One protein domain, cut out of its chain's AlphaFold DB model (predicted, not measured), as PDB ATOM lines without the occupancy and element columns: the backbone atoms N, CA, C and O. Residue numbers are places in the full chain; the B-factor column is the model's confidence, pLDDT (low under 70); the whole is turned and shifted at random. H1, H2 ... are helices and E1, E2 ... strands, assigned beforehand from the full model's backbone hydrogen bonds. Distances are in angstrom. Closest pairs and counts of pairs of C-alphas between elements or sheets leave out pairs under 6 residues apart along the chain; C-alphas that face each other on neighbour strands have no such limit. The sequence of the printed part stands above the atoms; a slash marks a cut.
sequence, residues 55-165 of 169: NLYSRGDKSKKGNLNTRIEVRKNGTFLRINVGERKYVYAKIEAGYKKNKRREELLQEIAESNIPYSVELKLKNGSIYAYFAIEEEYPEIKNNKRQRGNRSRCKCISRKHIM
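This is residues 55 to 165 of the 169 residues of an uncharacterized protein of Caldanaerobacter subterraneus subsp. pacificus DSM 12653 (UniProt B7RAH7). Two strongly twisted antiparallel sheets, E1 E5 E6 E7 and E2 E3 E4, come near each other at a few places, and the one named helix, H1, packs on both, more fully on E2 E3 E4. The link from E6 to E7 makes a long arm, and its residues 144 to 149 stick out. The printed part has 111 residues, in the order E1 E2 E3 E4 H1 E5 E6 E7; the class is mostly strand. It is only just compact, close to loose, with a radius of gyration of the C-alphas of 15.9 A, and elongated, spanning 52 by 33 by 30 A.

Begin at E1, residues 55 to 59, an edge strand antiparallel to E5, residues 119 to 126; N 56 and O 123 are 2.9 A apart, within hydrogen-bond range. Next come E2, residues 70 to 75, E3, residues 78 to 86, and E4, residues 89 to 94, a meander, each strand the antiparallel neighbour of the one before. Look for N 73 and O 80 at 2.8 A in the hairpin E2 and E3, and N 83 and O 91 at 2.8 A in the hairpin E3 and E4. H1, residues 105 to 115, is on one face of this sheet, two layers, at a height over the sheet of 7.7 A; it lies over E2, across the strands, at 65 degrees to E2 on the local plane. The closest C-alphas of E2 and H1 are those of Ile 72 and Ala 113, 5.4 A apart. In H1 every O i to N i+4 pair is within hydrogen-bond range. E5, E6, residues 129 to 138, and E7, residues 155 to 164, form a second meander; N 122 and O 133 are 2.8 A apart, and N 159 and O 134 are 2.8 A apart. H1 is also on the sheet E1 E5 E6 E7, at a height of 10.4 A. Between the sheets, the closest C-alphas of E4 and E7 are those of Lys 94 and Ile 164, 6.2 A apart; E3 and E6, for instance, are apart.

Find C-alpha 55 at (38.845, 45.236, -19.896), where E1 begins; it measures 13.4 A. E2 measures 15.8 A, E3 24.4 A and E4 16.8 A. At C-alpha 105, (42.960, 44.603, -41.897), H1 begins and runs 15.2 A. E5 measures 22.2 A and E6 28.6 A. E7 measures 26.0 A, bends by 52 degrees at residue 161 and ends at C-alpha 164, (37.621, 53.200, -31.257).

The two C-alphas farthest apart, those of Glu 87 and Lys 147, are 54.7 A apart. The printed part has no cut, and E6 to E7 is the long link, residues 139 to 154. Mean pLDDT of the printed part is 70.2; residues 97 to 104 and 138 to 165 are under 70, and E7 has a mean of 40.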
ATOM      1  N   ASN A  55      38.522  46.413 -19.089       86.69
ATOM      2  CA  ASN A  55      38.845  45.236 -19.896       86.69
ATOM      3  C   ASN A  55      37.609  44.354 -20.098       86.69
ATOM      4  O   ASN A  55      37.039  43.868 -19.124       86.69
ATOM      5  N   LEU A  56      37.259  44.085 -21.355       87.69
ATOM      6  CA  LEU A  56      36.249  43.099 -21.744       87.69
ATOM      7  C   LEU A  56      36.928  41.995 -22.549       87.69
ATOM      8  O   LEU A  56      37.716  42.279 -23.446       87.69
ATOM      9  N   TYR A  57      36.609  40.738 -22.258       87.50
ATOM     10  CA  TYR A  57      37.042  39.603 -23.066       87.50
ATOM     11  C   TYR A  57      35.831  38.749 -23.421       87.50
ATOM     12  O   TYR A  57      35.124  38.285 -22.529       87.50
ATOM     13  N   SER A  58      35.618  38.531 -24.715       86.88
ATOM     14  CA  SER A  58      34.587  37.637 -25.227       86.88
ATOM     15  C   SER A  58      35.225  36.594 -26.129       86.88
ATOM     16  O   SER A  58      35.929  36.939 -27.078       86.88
ATOM     17  N   ARG A  59      34.971  35.318 -25.846       86.38
ATOM     18  CA  ARG A  59      35.436  34.199 -26.667       86.38
ATOM     19  C   ARG A  59      34.316  33.767 -27.610       86.38
ATOM     20  O   ARG A  59      33.206  33.514 -27.156       86.38
ATOM     21  N   GLY A  60      34.626  33.674 -28.899       84.19
ATOM     22  CA  GLY A  60      33.756  33.037 -29.883       84.19
ATOM     23  C   GLY A  60      33.834  31.514 -29.813       84.19
ATOM     24  O   GLY A  60      34.865  30.951 -29.448       84.19
ATOM     25  N   ASP A  61      32.738  30.865 -30.181       78.94
ATOM     26  CA  ASP A  61      32.565  29.419 -30.208       78.94
ATOM     27  C   ASP A  61      31.965  29.004 -31.559       78.94
ATOM     28  O   ASP A  61      30.960  29.558 -32.015       78.94
ATOM     29  N   LYS A  62      32.583  28.014 -32.210       78.06
ATOM     30  CA  LYS A  62      32.131  27.488 -33.504       78.06
ATOM     31  C   LYS A  62      30.707  26.931 -33.414       78.06
ATOM     32  O   LYS A  62      29.896  27.191 -34.298       78.06
ATOM     33  N   SER A  63      30.371  26.259 -32.309       78.56
ATOM     34  CA  SER A  63      29.036  25.690 -32.067       78.56
ATOM     35  C   SER A  63      27.938  26.755 -31.936       78.56
ATOM     36  O   SER A  63      26.755  26.459 -32.093       78.56
ATOM     37  N   LYS A  64      28.318  28.014 -31.671       77.38
ATOM     38  CA  LYS A  64      27.410  29.154 -31.473       77.38
ATOM     39  C   LYS A  64      27.486  30.185 -32.604       77.38
ATOM     40  O   LYS A  64      27.092  31.336 -32.403       77.38
ATOM     41  N   LYS A  65      27.949  29.772 -33.794       73.69
ATOM     42  CA  LYS A  65      28.128  30.639 -34.976       73.69
ATOM     43  C   LYS A  65      29.054  31.830 -34.681       73.69
ATOM     44  O   LYS A  65      28.734  32.979 -34.978       73.69
ATOM     45  N   GLY A  66      30.177  31.561 -34.016       77.44
ATOM     46  CA  GLY A  66      31.169  32.567 -33.658       77.44
ATOM     47  C   GLY A  66      30.895  33.201 -32.295       77.44
ATOM     48  O   GLY A  66      30.778  32.508 -31.289       77.44
ATOM     49  N   ASN A  67      30.861  34.531 -32.212       80.25
ATOM     50  CA  ASN A  67      30.785  35.245 -30.934       80.25
ATOM     51  C   ASN A  67      29.402  35.888 -30.726       80.25
ATOM     52  O   ASN A  67      28.981  36.769 -31.475       80.25
ATOM     53  N   LEU A  68      28.671  35.430 -29.703       75.25
ATOM     54  CA  LEU A  68      27.309  35.899 -29.412       75.25
ATOM     55  C   LEU A  68      27.277  37.301 -28.792       75.25
ATOM     56  O   LEU A  68      26.346  38.065 -29.047       75.25
ATOM     57  N   ASN A  69      28.292  37.647 -28.000       83.56
ATOM     58  CA  ASN A  69      28.328  38.918 -27.274       83.56
ATOM     59  C   ASN A  69      28.884  40.056 -28.129       83.56
ATOM     60  O   ASN A  69      28.541  41.215 -27.899       83.56
ATOM     61  N   THR A  70      29.733  39.739 -29.109       85.38
ATOM     62  CA  THR A  70      30.330  40.736 -30.001       85.38
ATOM     63  C   THR A  70      30.345  40.258 -31.447       85.38
ATOM     64  O   THR A  70      30.935  39.215 -31.707       85.38
ATOM     65  N   ARG A  71      29.788  41.026 -32.392       87.12
ATOM     66  CA  ARG A  71      29.793  40.702 -33.833       87.12
ATOM     67  C   ARG A  71      30.440  41.795 -34.671       87.12
ATOM     68  O   ARG A  71      30.218  42.969 -34.400       87.12
ATOM     69  N   ILE A  72      31.230  41.410 -35.665       86.31
ATOM     70  CA  ILE A  72      31.737  42.336 -36.679       86.31
ATOM     71  C   ILE A  72      30.656  42.475 -37.754       86.31
ATOM     72  O   ILE A  72      30.164  41.475 -38.266       86.31
ATOM     73  N   GLU A  73      30.272  43.708 -38.066       86.81
ATOM     74  CA  GLU A  73      29.300  44.043 -39.105       86.81
ATOM     75  C   GLU A  73      29.936  45.022 -40.094       86.81
ATOM     76  O   GLU A  73      30.420  46.088 -39.702       86.81
ATOM     77  N   VAL A  74      29.924  44.677 -41.379       84.94
ATOM     78  CA  VAL A  74      30.379  45.563 -42.458       84.94
ATOM     79  C   VAL A  74      29.168  46.305 -43.018       84.94
ATOM     80  O   VAL A  74      28.161  45.698 -43.372       84.94
ATOM     81  N   ARG A  75      29.244  47.636 -43.061       85.38
ATOM     82  CA  ARG A  75      28.202  48.533 -43.584       85.38
ATOM     83  C   ARG A  75      28.811  49.456 -44.639       85.38
ATOM     84  O   ARG A  75      30.029  49.614 -44.700       85.38
ATOM     85  N   LYS A  76      27.970  50.140 -45.428       82.31
ATOM     86  CA  LYS A  76      28.415  51.085 -46.481       82.31
ATOM     87  C   LYS A  76      29.404  52.152 -45.973       82.31
ATOM     88  O   LYS A  76      30.258  52.605 -46.719       82.31
ATOM     89  N   ASN A  77      29.294  52.541 -44.705       81.75
ATOM     90  CA  ASN A  77      30.082  53.588 -44.046       81.75
ATOM     91  C   ASN A  77      31.248  53.060 -43.180       81.75
ATOM     92  O   ASN A  77      31.868  53.832 -42.436       81.75
ATOM     93  N   GLY A  78      31.558  51.762 -43.262       82.56
ATOM     94  CA  GLY A  78      32.714  51.147 -42.614       82.56
ATOM     95  C   GLY A  78      32.395  49.860 -41.856       82.56
ATOM     96  O   GLY A  78      31.310  49.292 -41.953       82.56
ATOM     97  N   THR A  79      33.374  49.395 -41.081       84.88
ATOM     98  CA  THR A  79      33.260  48.183 -40.257       84.88
ATOM     99  C   THR A  79      32.946  48.550 -38.809       84.88
ATOM    100  O   THR A  79      33.575  49.443 -38.237       84.88
ATOM    101  N   PHE A  80      31.997  47.849 -38.195       86.81
ATOM    102  CA  PHE A  80      31.520  48.102 -36.838       86.81
ATOM    103  C   PHE A  80      31.612  46.846 -35.977       86.81
ATOM    104  O   PHE A  80      31.360  45.735 -36.436       86.81
ATOM    105  N   LEU A  81      31.937  47.026 -34.701       88.62
ATOM    106  CA  LEU A  81      31.778  46.017 -33.668       88.62
ATOM    107  C   LEU A  81      30.439  46.241 -32.970       88.62
ATOM    108  O   LEU A  81      30.280  47.209 -32.227       88.62
ATOM    109  N   ARG A  82      29.493  45.330 -33.172       90.06
ATOM    110  CA  ARG A  82      28.280  45.239 -32.364       90.06
ATOM    111  C   ARG A  82      28.620  44.603 -31.025       90.06
ATOM    112  O   ARG A  82      29.138  43.490 -31.005       90.06
ATOM    113  N   ILE A  83      28.282  45.259 -29.923       89.56
ATOM    114  CA  ILE A  83      28.475  44.781 -28.551       89.56
ATOM    115  C   ILE A  83      27.099  44.647 -27.899       89.56
ATOM    116  O   ILE A  83      26.327  45.603 -27.885       89.56
ATOM    117  N   ASN A  84      26.778  43.466 -27.375       89.44
ATOM    118  CA  ASN A  84      25.547  43.241 -26.618       89.44
ATOM    119  C   ASN A  84      25.674  43.855 -25.216       89.44
ATOM    120  O   ASN A  84      26.605  43.515 -24.485       89.44
ATOM    121  N   VAL A  85      24.748  44.743 -24.852       87.19
ATOM    122  CA  VAL A  85      24.705  45.398 -23.531       87.19
ATOM    123  C   VAL A  85      23.601  44.846 -22.617       87.19
ATOM    124  O   VAL A  85      23.427  45.339 -21.508       87.19
ATOM    125  N   GLY A  86      22.896  43.792 -23.046       84.81
ATOM    126  CA  GLY A  86      21.784  43.165 -22.320       84.81
ATOM    127  C   GLY A  86      20.432  43.432 -22.982       84.81
ATOM    128  O   GLY A  86      20.328  44.294 -23.843       84.81
ATOM    129  N   GLU A  87      19.393  42.666 -22.624       86.69
ATOM    130  CA  GLU A  87      17.999  42.880 -23.085       86.69
ATOM    131  C   GLU A  87      17.828  43.041 -24.611       86.69
ATOM    132  O   GLU A  87      16.970  43.784 -25.077       86.69
ATOM    133  N   ARG A  88      18.663  42.366 -25.418       84.06
ATOM    134  CA  ARG A  88      18.708  42.522 -26.891       84.06
ATOM    135  C   ARG A  88      19.047  43.950 -27.362       84.06
ATOM    136  O   ARG A  88      18.828  44.273 -28.527       84.06
ATOM    137  N   LYS A  89      19.614  44.785 -26.490       88.75
ATOM    138  CA  LYS A  89      20.171  46.101 -26.807       88.75
ATOM    139  C   LYS A  89      21.625  45.952 -27.248       88.75
ATOM    140  O   LYS A  89      22.392  45.154 -26.699       88.75
ATOM    141  N   TYR A  90      22.009  46.749 -28.238       90.12
ATOM    142  CA  TYR A  90      23.340  46.706 -28.830       90.12
ATOM    143  C   TYR A  90      23.949  48.098 -28.933       90.12
ATOM    144  O   TYR A  90      23.271  49.057 -29.289       90.12
ATOM    145  N   VAL A  91      25.252  48.172 -28.681       89.50
ATOM    146  CA  VAL A  91      26.085  49.341 -28.968       89.50
ATOM    147  C   VAL A  91      26.963  49.023 -30.170       89.50
ATOM    148  O   VAL A  91      27.449  47.900 -30.312       89.50
ATOM    149  N   TYR A  92      27.171  50.009 -31.037       88.06
ATOM    150  CA  TYR A  92      27.984  49.872 -32.238       88.06
ATOM    151  C   TYR A  92      29.221  50.749 -32.133       88.06
ATOM    152  O   TYR A  92      29.130  51.967 -32.052       88.06
ATOM    153  N   ALA A  93      30.385  50.116 -32.173       86.56
ATOM    154  CA  ALA A  93      31.670  50.793 -32.162       86.56
ATOM    155  C   ALA A  93      32.296  50.730 -33.555       86.56
ATOM    156  O   ALA A  93      32.561  49.638 -34.060       86.56
ATOM    157  N   LYS A  94      32.566  51.877 -34.183       85.25
ATOM    158  CA  LYS A  94      33.294  51.901 -35.458       85.25
ATOM    159  C   LYS A  94      34.715  51.376 -35.244       85.25
ATOM    160  O   LYS A  94      35.429  51.843 -34.355       85.25
ATOM    161  N   ILE A  95      35.122  50.392 -36.044       81.19
ATOM    162  CA  ILE A  95      36.472  49.834 -36.010       81.19
ATOM    163  C   ILE A  95      37.307  50.552 -37.066       81.19
ATOM    164  O   ILE A  95      37.069  50.408 -38.263       81.19
ATOM    165  N   GLU A  96      38.327  51.282 -36.628       73.25
ATOM    166  CA  GLU A  96      39.344  51.829 -37.523       73.25
ATOM    167  C   GLU A  96      40.523  50.859 -37.600       73.25
ATOM    168  O   GLU A  96      41.343  50.733 -36.682       73.25
ATOM    169  N   ALA A  97      40.585  50.110 -38.695       64.88
ATOM    170  CA  ALA A  97      41.605  49.101 -38.896       64.88
ATOM    171  C   ALA A  97      42.946  49.770 -39.266       64.88
ATOM    172  O   ALA A  97      43.091  50.387 -40.312       64.88
ATOM    173  N   GLY A  98      43.963  49.687 -38.399       58.41
ATOM    174  CA  GLY A  98      45.290  50.224 -38.730       58.41
ATOM    175  C   GLY A  98      46.012  49.436 -39.841       58.41
ATOM    176  O   GLY A  98      45.801  48.235 -39.992       58.41
ATOM    177  N   TYR A  99      46.936  50.089 -40.553       42.75
ATOM    178  CA  TYR A  99      47.786  49.476 -41.586       42.75
ATOM    179  C   TYR A  99      48.634  48.300 -41.052       42.75
ATOM    180  O   TYR A  99      49.220  48.385 -39.966       42.75
ATOM    181  N   LYS A 100      48.732  47.210 -41.828       52.16
ATOM    182  CA  LYS A 100      49.659  46.089 -41.604       52.16
ATOM    183  C   LYS A 100      50.406  45.785 -42.907       52.16
ATOM    184  O   LYS A 100      49.791  45.723 -43.965       52.16
ATOM    185  N   LYS A 101      51.717  45.534 -42.811       41.00
ATOM    186  CA  LYS A 101      52.535  45.007 -43.915       41.00
ATOM    187  C   LYS A 101      51.907  43.682 -44.400       41.00
ATOM    188  O   LYS A 101      51.752  42.764 -43.591       41.00
ATOM    189  N   ASN A 102      51.534  43.616 -45.680       49.53
ATOM    190  CA  ASN A 102      51.110  42.429 -46.454       49.53
ATOM    191  C   ASN A 102      49.614  42.023 -46.478       49.53
ATOM    192  O   ASN A 102      49.294  41.092 -47.205       49.53
ATOM    193  N   LYS A 103      48.689  42.667 -45.749       58.59
ATOM    194  CA  LYS A 103      47.221  42.501 -45.947       58.59
ATOM    195  C   LYS A 103      46.468  43.663 -45.294       58.59
ATOM    196  O   LYS A 103      46.826  44.048 -44.171       58.59
ATOM    197  N   ARG A 104      45.426  44.202 -45.940       67.31
ATOM    198  CA  ARG A 104      44.579  45.231 -45.313       67.31
ATOM    199  C   ARG A 104      43.763  44.566 -44.208       67.31
ATOM    200  O   ARG A 104      43.197  43.494 -44.382       67.31
ATOM    201  N   ARG A 105      43.729  45.170 -43.019       70.88
ATOM    202  CA  ARG A 105      42.960  44.603 -41.897       70.88
ATOM    203  C   ARG A 105      41.454  44.651 -42.121       70.88
ATOM    204  O   ARG A 105      40.760  43.848 -41.515       70.88
ATOM    205  N   GLU A 106      40.985  45.574 -42.953       71.56
ATOM    206  CA  GLU A 106      39.591  45.640 -43.399       71.56
ATOM    207  C   GLU A 106      39.158  44.315 -44.032       71.56
ATOM    208  O   GLU A 106      38.184  43.727 -43.577       71.56
ATOM    209  N   GLU A 107      39.947  43.795 -44.976       75.81
ATOM    210  CA  GLU A 107      39.686  42.516 -45.655       75.81
ATOM    211  C   GLU A 107      39.595  41.360 -44.656       75.81
ATOM    212  O   GLU A 107      38.688  40.543 -44.727       75.81
ATOM    213  N   LEU A 108      40.493  41.327 -43.667       76.75
ATOM    214  CA  LEU A 108      40.483  40.285 -42.639       76.75
ATOM    215  C   LEU A 108      39.253  40.383 -41.725       76.75
ATOM    216  O   LEU A 108      38.703  39.365 -41.326       76.75
ATOM    217  N   LEU A 109      38.819  41.593 -41.363       78.75
ATOM    218  CA  LEU A 109      37.603  41.778 -40.565       78.75
ATOM    219  C   LEU A 109      36.348  41.409 -41.361       78.75
ATOM    220  O   LEU A 109      35.414  40.850 -40.790       78.75
ATOM    221  N   GLN A 110      36.346  41.700 -42.660       78.69
ATOM    222  CA  GLN A 110      35.270  41.338 -43.569       78.69
ATOM    223  C   GLN A 110      35.189  39.820 -43.769       78.69
ATOM    224  O   GLN A 110      34.117  39.248 -43.599       78.69
ATOM    225  N   GLU A 111      36.323  39.150 -43.978       79.50
ATOM    226  CA  GLU A 111      36.414  37.688 -44.072       79.50
ATOM    227  C   GLU A 111      35.845  37.007 -42.817       79.50
ATOM    228  O   GLU A 111      35.072  36.053 -42.916       79.50
ATOM    229  N   ILE A 112      36.159  37.532 -41.624       79.19
ATOM    230  CA  ILE A 112      35.587  37.041 -40.361       79.19
ATOM    231  C   ILE A 112      34.068  37.251 -40.315       79.19
ATOM    232  O   ILE A 112      33.348  36.367 -39.843       79.19
ATOM    233  N   ALA A 113      33.592  38.421 -40.751       79.19
ATOM    234  CA  ALA A 113      32.173  38.762 -40.735       79.19
ATOM    235  C   ALA A 113      31.356  37.856 -41.668       79.19
ATOM    236  O   ALA A 113      30.257  37.441 -41.304       79.19
ATOM    237  N   GLU A 114      31.906  37.511 -42.833       79.69
ATOM    238  CA  GLU A 114      31.253  36.674 -43.845       79.69
ATOM    239  C   GLU A 114      31.342  35.176 -43.506       79.69
ATOM    240  O   GLU A 114      30.362  34.441 -43.633       79.69
ATOM    241  N   SER A 115      32.488  34.718 -42.998       73.50
ATOM    242  CA  SER A 115      32.789  33.285 -42.861       73.50
ATOM    243  C   SER A 115      32.315  32.651 -41.543       73.50
ATOM    244  O   SER A 115      32.565  31.469 -41.308       73.50
ATOM    245  N   ASN A 116      31.663  33.406 -40.646       72.81
ATOM    246  CA  ASN A 116      31.250  32.957 -39.299       72.81
ATOM    247  C   ASN A 116      32.370  32.258 -38.494       72.81
ATOM    248  O   ASN A 116      32.107  31.421 -37.622       72.81
ATOM    249  N   ILE A 117      33.630  32.603 -38.775       78.19
ATOM    250  CA  ILE A 117      34.796  32.021 -38.110       78.19
ATOM    251  C   ILE A 117      34.743  32.413 -36.627       78.19
ATOM    252  O   ILE A 117      34.507  33.582 -36.311       78.19
ATOM    253  N   PRO A 118      34.956  31.486 -35.678       82.06
ATOM    254  CA  PRO A 118      35.032  31.844 -34.270       82.06
ATOM    255  C   PRO A 118      36.272  32.698 -33.994       82.06
ATOM    256  O   PRO A 118      37.400  32.328 -34.311       82.06
ATOM    257  N   TYR A 119      36.066  33.837 -33.339       84.75
ATOM    258  CA  TYR A 119      37.141  34.721 -32.903       84.75
ATOM    259  C   TYR A 119      36.930  35.168 -31.462       84.75
ATOM    260  O   TYR A 119      35.809  35.340 -30.972       84.75
ATOM    261  N   SER A 120      38.037  35.394 -30.768       86.00
ATOM    262  CA  SER A 120      38.037  36.080 -29.483       86.00
ATOM    263  C   SER A 120      38.226  37.579 -29.686       86.00
ATOM    264  O   SER A 120      39.055  38.001 -30.492       86.00
ATOM    265  N   VAL A 121      37.497  38.380 -28.915       86.44
ATOM    266  CA  VAL A 121      37.661  39.833 -28.832       86.44
ATOM    267  C   VAL A 121      38.124  40.199 -27.437       86.44
ATOM    268  O   VAL A 121      37.558  39.749 -26.442       86.44
ATOM    269  N   GLU A 122      39.125  41.060 -27.360       88.31
ATOM    270  CA  GLU A 122      39.513  41.736 -26.134       88.31
ATOM    271  C   GLU A 122      39.408  43.250 -26.344       88.31
ATOM    272  O   GLU A 122      40.077  43.797 -27.217       88.31
ATOM    273  N   LEU A 123      38.576  43.927 -25.555       88.38
ATOM    274  CA  LEU A 123      38.527  45.387 -25.496       88.38
ATOM    275  C   LEU A 123      39.332  45.858 -24.291       88.38
ATOM    276  O   LEU A 123      39.191  45.301 -23.202       88.38
ATOM    277  N   LYS A 124      40.171  46.876 -24.482       88.00
ATOM    278  CA  LYS A 124      40.962  47.500 -23.416       88.00
ATOM    279  C   LYS A 124      40.823  49.007 -23.460       88.00
ATOM    280  O   LYS A 124      41.177  49.614 -24.467       88.00
ATOM    281  N   LEU A 125      40.402  49.599 -22.354       87.12
ATOM    282  CA  LEU A 125      40.487  51.031 -22.120       87.12
ATOM    283  C   LEU A 125      41.923  51.388 -21.728       87.12
ATOM    284  O   LEU A 125      42.498  50.778 -20.823       87.12
ATOM    285  N   LYS A 126      42.515  52.343 -22.439       84.75
ATOM    286  CA  LYS A 126      43.832  52.900 -22.129       84.75
ATOM    287  C   LYS A 126      43.827  54.388 -22.420       84.75
ATOM    288  O   LYS A 126      43.592  54.777 -23.561       84.75
ATOM    289  N   ASN A 127      44.164  55.189 -21.418       84.44
ATOM    290  CA  ASN A 127      44.201  56.647 -21.515       84.44
ATOM    291  C   ASN A 127      42.890  57.234 -22.078       84.44
ATOM    292  O   ASN A 127      42.925  58.134 -22.911       84.44
ATOM    293  N   GLY A 128      41.739  56.685 -21.678       80.38
ATOM    294  CA  GLY A 128      40.423  57.106 -22.178       80.38
ATOM    295  C   GLY A 128      40.040  56.588 -23.573       80.38
ATOM    296  O   GLY A 128      38.890  56.740 -23.973       80.38
ATOM    297  N   SER A 129      40.943  55.920 -24.294       82.81
ATOM    298  CA  SER A 129      40.664  55.329 -25.609       82.81
ATOM    299  C   SER A 129      40.431  53.821 -25.507       82.81
ATOM    300  O   SER A 129      41.175  53.107 -24.829       82.81
ATOM    301  N   ILE A 130      39.423  53.305 -26.216       84.88
ATOM    302  CA  ILE A 130      39.150  51.864 -26.287       84.88
ATOM    303  C   ILE A 130      39.932  51.247 -27.451       84.88
ATOM    304  O   ILE A 130      39.907  51.739 -28.579       84.88
ATOM    305  N   TYR A 131      40.610  50.136 -27.172       84.19
ATOM    306  CA  TYR A 131      41.359  49.343 -28.140       84.19
ATOM    307  C   TYR A 131      40.760  47.947 -28.249       84.19
ATOM    308  O   TYR A 131      40.696  47.231 -27.250       84.19
ATOM    309  N   ALA A 132      40.395  47.541 -29.465       84.81
ATOM    310  CA  ALA A 132      39.974  46.177 -29.757       84.81
ATOM    311  C   ALA A 132      41.145  45.320 -30.258       84.81
ATOM    312  O   ALA A 132      41.964  45.749 -31.078       84.81
ATOM    313  N   TYR A 133      41.201  44.090 -29.760       84.19
ATOM    314  CA  TYR A 133      42.138  43.055 -30.166       84.19
ATOM    315  C   TYR A 133      41.337  41.829 -30.583       84.19
ATOM    316  O   TYR A 133      40.590  41.277 -29.777       84.19
ATOM    317  N   PHE A 134      41.515  41.400 -31.826       82.31
ATOM    318  CA  PHE A 134      40.868  40.201 -32.351       82.31
ATOM    319  C   PHE A 134      41.890  39.074 -32.409       82.31
ATOM    320  O   PHE A 134      43.022  39.290 -32.847       82.31
ATOM    321  N   ALA A 135      41.513  37.891 -31.941       80.88
ATOM    322  CA  ALA A 135      42.320  36.687 -32.040       80.88
ATOM    323  C   ALA A 135      41.510  35.597 -32.733       80.88
ATOM    324  O   ALA A 135      40.435  35.225 -32.260       80.88
ATOM    325  N   ILE A 136      42.047  35.110 -33.845       78.00
ATOM    326  CA  ILE A 136      41.491  34.005 -34.624       78.00
ATOM    327  C   ILE A 136      42.418  32.808 -34.421       78.00
ATOM    328  O   ILE A 136      43.645  32.974 -34.385       78.00
ATOM    329  N   GLU A 137      41.832  31.629 -34.243       70.12
ATOM    330  CA  GLU A 137      42.560  30.364 -34.292       70.12
ATOM    331  C   GLU A 137      42.765  30.012 -35.772       70.12
ATOM    332  O   GLU A 137      41.811  29.697 -36.475       70.12
ATOM    333  N   GLU A 138      44.000  30.146 -36.264       63.72
ATOM    334  CA  GLU A 138      44.372  29.666 -37.599       63.72
ATOM    335  C   GLU A 138      44.839  28.206 -37.465       63.72
ATOM    336  O   GLU A 138      45.769  27.911 -36.700       63.72
ATOM    337  N   GLU A 139      44.199  27.291 -38.198       55.66
ATOM    338  CA  GLU A 139      44.743  25.955 -38.443       55.66
ATOM    339  C   GLU A 139      45.857  26.094 -39.485       55.66
ATOM    340  O   GLU A 139      45.625  26.500 -40.623       55.66
ATOM    341  N   TYR A 140      47.099  25.820 -39.082       44.84
ATOM    342  CA  TYR A 140      48.191  25.702 -40.042       44.84
ATOM    343  C   TYR A 140      48.075  24.351 -40.752       44.84
ATOM    344  O   TYR A 140      47.818  23.356 -40.070       44.84
ATOM    345  N   PRO A 141      48.303  24.284 -42.077       44.88
ATOM    346  CA  PRO A 141      48.377  23.001 -42.758       44.88
ATOM    347  C   PRO A 141      49.464  22.145 -42.103       44.88
ATOM    348  O   PRO A 141      50.521  22.658 -41.713       44.88
ATOM    349  N   GLU A 142      49.197  20.847 -41.967       42.91
ATOM    350  CA  GLU A 142      50.170  19.897 -41.442       42.91
ATOM    351  C   GLU A 142      51.446  19.978 -42.276       42.91
ATOM    352  O   GLU A 142      51.461  19.693 -43.476       42.91
ATOM    353  N   ILE A 143      52.540  20.397 -41.642       48.81
ATOM    354  CA  ILE A 143      53.844  20.352 -42.282       48.81
ATOM    355  C   ILE A 143      54.198  18.868 -42.387       48.81
ATOM    356  O   ILE A 143      54.575  18.255 -41.386       48.81
ATOM    357  N   LYS A 144      54.071  18.285 -43.587       42.78
ATOM    358  CA  LYS A 144      54.590  16.949 -43.914       42.78
ATOM    359  C   LYS A 144      56.122  16.978 -43.898       42.78
ATOM    360  O   LYS A 144      56.773  16.907 -44.932       42.78
ATOM    361  N   ASN A 145      56.708  17.110 -42.715       40.09
ATOM    362  CA  ASN A 145      58.123  16.847 -42.515       40.09
ATOM    363  C   ASN A 145      58.271  15.359 -42.217       40.09
ATOM    364  O   ASN A 145      57.794  14.867 -41.192       40.09
ATOM    365  N   ASN A 146      58.937  14.641 -43.119       44.16
ATOM    366  CA  ASN A 146      59.379  13.283 -42.850       44.16
ATOM    367  C   ASN A 146      60.199  13.279 -41.548       44.16
ATOM    368  O   ASN A 146      61.220  13.955 -41.444       44.16
ATOM    369  N   LYS A 147      59.738  12.459 -40.596       41.91
ATOM    370  CA  LYS A 147      60.295  12.141 -39.268       41.91
ATOM    371  C   LYS A 147      59.852  13.032 -38.088       41.91
ATOM    372  O   LYS A 147      60.229  14.188 -37.939       41.91
ATOM    373  N   ARG A 148      59.192  12.319 -37.160       35.47
ATOM    374  CA  ARG A 148      58.829  12.613 -35.759       35.47
ATOM    375  C   ARG A 148      57.611  13.520 -35.553       35.47
ATOM    376  O   ARG A 148      57.692  14.743 -35.561       35.47
ATOM    377  N   GLN A 149      56.495  12.841 -35.278       38.59
ATOM    378  CA  GLN A 149      55.215  13.382 -34.828       38.59
ATOM    379  C   GLN A 149      55.405  14.461 -33.747       38.59
ATOM    380  O   GLN A 149      55.842  14.190 -32.629       38.59
ATOM    381  N   ARG A 150      55.049  15.701 -34.084       33.22
ATOM    382  CA  ARG A 150      54.710  16.757 -33.126       33.22
ATOM    383  C   ARG A 150      53.350  17.288 -33.559       33.22
ATOM    384  O   ARG A 150      53.235  17.793 -34.669       33.22
ATOM    385  N   GLY A 151      52.348  17.096 -32.701       33.69
ATOM    386  CA  GLY A 151      50.937  17.349 -32.994       33.69
ATOM    387  C   GLY A 151      50.615  18.768 -33.466       33.69
ATOM    388  O   GLY A 151      51.397  19.707 -33.276       33.69
ATOM    389  N   ASN A 152      49.433  18.887 -34.075       33.25
ATOM    390  CA  ASN A 152      48.896  20.100 -34.687       33.25
ATOM    391  C   ASN A 152      49.019  21.311 -33.752       33.25
ATOM    392  O   ASN A 152      48.503  21.327 -32.635       33.25
ATOM    393  N   ARG A 153      49.752  22.335 -34.207       33.31
ATOM    394  CA  ARG A 153      49.956  23.592 -33.477       33.31
ATOM    395  C   ARG A 153      48.958  24.631 -33.971       33.31
ATOM    396  O   ARG A 153      49.202  25.292 -34.976       33.31
ATOM    397  N   SER A 154      47.881  24.834 -33.226       34.59
ATOM    398  CA  SER A 154      47.029  26.015 -33.361       34.59
ATOM    399  C   SER A 154      47.763  27.246 -32.805       34.59
ATOM    400  O   SER A 154      48.291  27.239 -31.690       34.59
ATOM    401  N   ARG A 155      47.849  28.325 -33.596       38.44
ATOM    402  CA  ARG A 155      48.403  29.622 -33.160       38.44
ATOM    403  C   ARG A 155      47.308  30.681 -33.202       38.44
ATOM    404  O   ARG A 155      46.581  30.808 -34.178       38.44
ATOM    405  N   CYS A 156      47.235  31.487 -32.146       35.59
ATOM    406  CA  CYS A 156      46.382  32.670 -32.099       35.59
ATOM    407  C   CYS A 156      47.051  33.830 -32.843       35.59
ATOM    408  O   CYS A 156      48.140  34.269 -32.457       35.59
ATOM    409  N   LYS A 157      46.391  34.389 -33.859       39.53
ATOM    410  CA  LYS A 157      46.862  35.616 -34.515       39.53
ATOM    411  C   LYS A 157      46.205  36.831 -33.884       39.53
ATOM    412  O   LYS A 157      45.031  37.101 -34.109       39.53
ATOM    413  N   CYS A 158      46.971  37.583 -33.100       36.47
ATOM    414  CA  CYS A 158      46.514  38.843 -32.522       36.47
ATOM    415  C   CYS A 158      46.500  39.951 -33.587       36.47
ATOM    416  O   CYS A 158      47.540  40.472 -33.997       36.47
ATOM    417  N   ILE A 159      45.313  40.369 -34.009       48.62
ATOM    418  CA  ILE A 159      45.103  41.569 -34.814       48.62
ATOM    419  C   ILE A 159      45.033  42.744 -33.830       48.62
ATOM    420  O   ILE A 159      43.986  43.030 -33.257       48.62
ATOM    421  N   SER A 160      46.168  43.408 -33.570       37.44
ATOM    422  CA  SER A 160      46.216  44.580 -32.680       37.44
ATOM    423  C   SER A 160      46.474  45.892 -33.417       37.44
ATOM    424  O   SER A 160      47.531  46.021 -34.041       37.44
ATOM    425  N   ARG A 161      45.588  46.883 -33.256       36.72
ATOM    426  CA  ARG A 161      45.823  48.353 -33.255       36.72
ATOM    427  C   ARG A 161      44.711  49.075 -34.029       36.72
ATOM    428  O   ARG A 161      44.753  49.053 -35.257       36.72
ATOM    429  N   LYS A 162      43.820  49.780 -33.325       45.16
ATOM    430  CA  LYS A 162      43.752  51.255 -33.204       45.16
ATOM    431  C   LYS A 162      42.448  51.676 -32.497       45.16
ATOM    432  O   LYS A 162      41.660  50.823 -32.103       45.16
ATOM    433  N   HIS A 163      42.368  52.976 -32.231       40.69
ATOM    434  CA  HIS A 163      41.379  53.706 -31.443       40.69
ATOM    435  C   HIS A 163      39.951  53.453 -31.941       40.69
ATOM    436  O   HIS A 163      39.655  53.672 -33.108       40.69
ATOM    437  N   ILE A 164      39.059  53.031 -31.051       45.12
ATOM    438  CA  ILE A 164      37.621  53.200 -31.257       45.12
ATOM    439  C   ILE A 164      37.307  54.602 -30.734       45.12
ATOM    440  O   ILE A 164      37.457  54.848 -29.534       45.12
ATOM    441  N   MET A 165      37.000  55.543 -31.628       34.78
ATOM    442  CA  MET A 165      36.426  56.830 -31.241       34.78
ATOM    443  C   MET A 165      34.924  56.634 -31.063       34.78
ATOM    444  O   MET A 165      34.210  56.379 -32.029       34.78
TER     445      MET A 165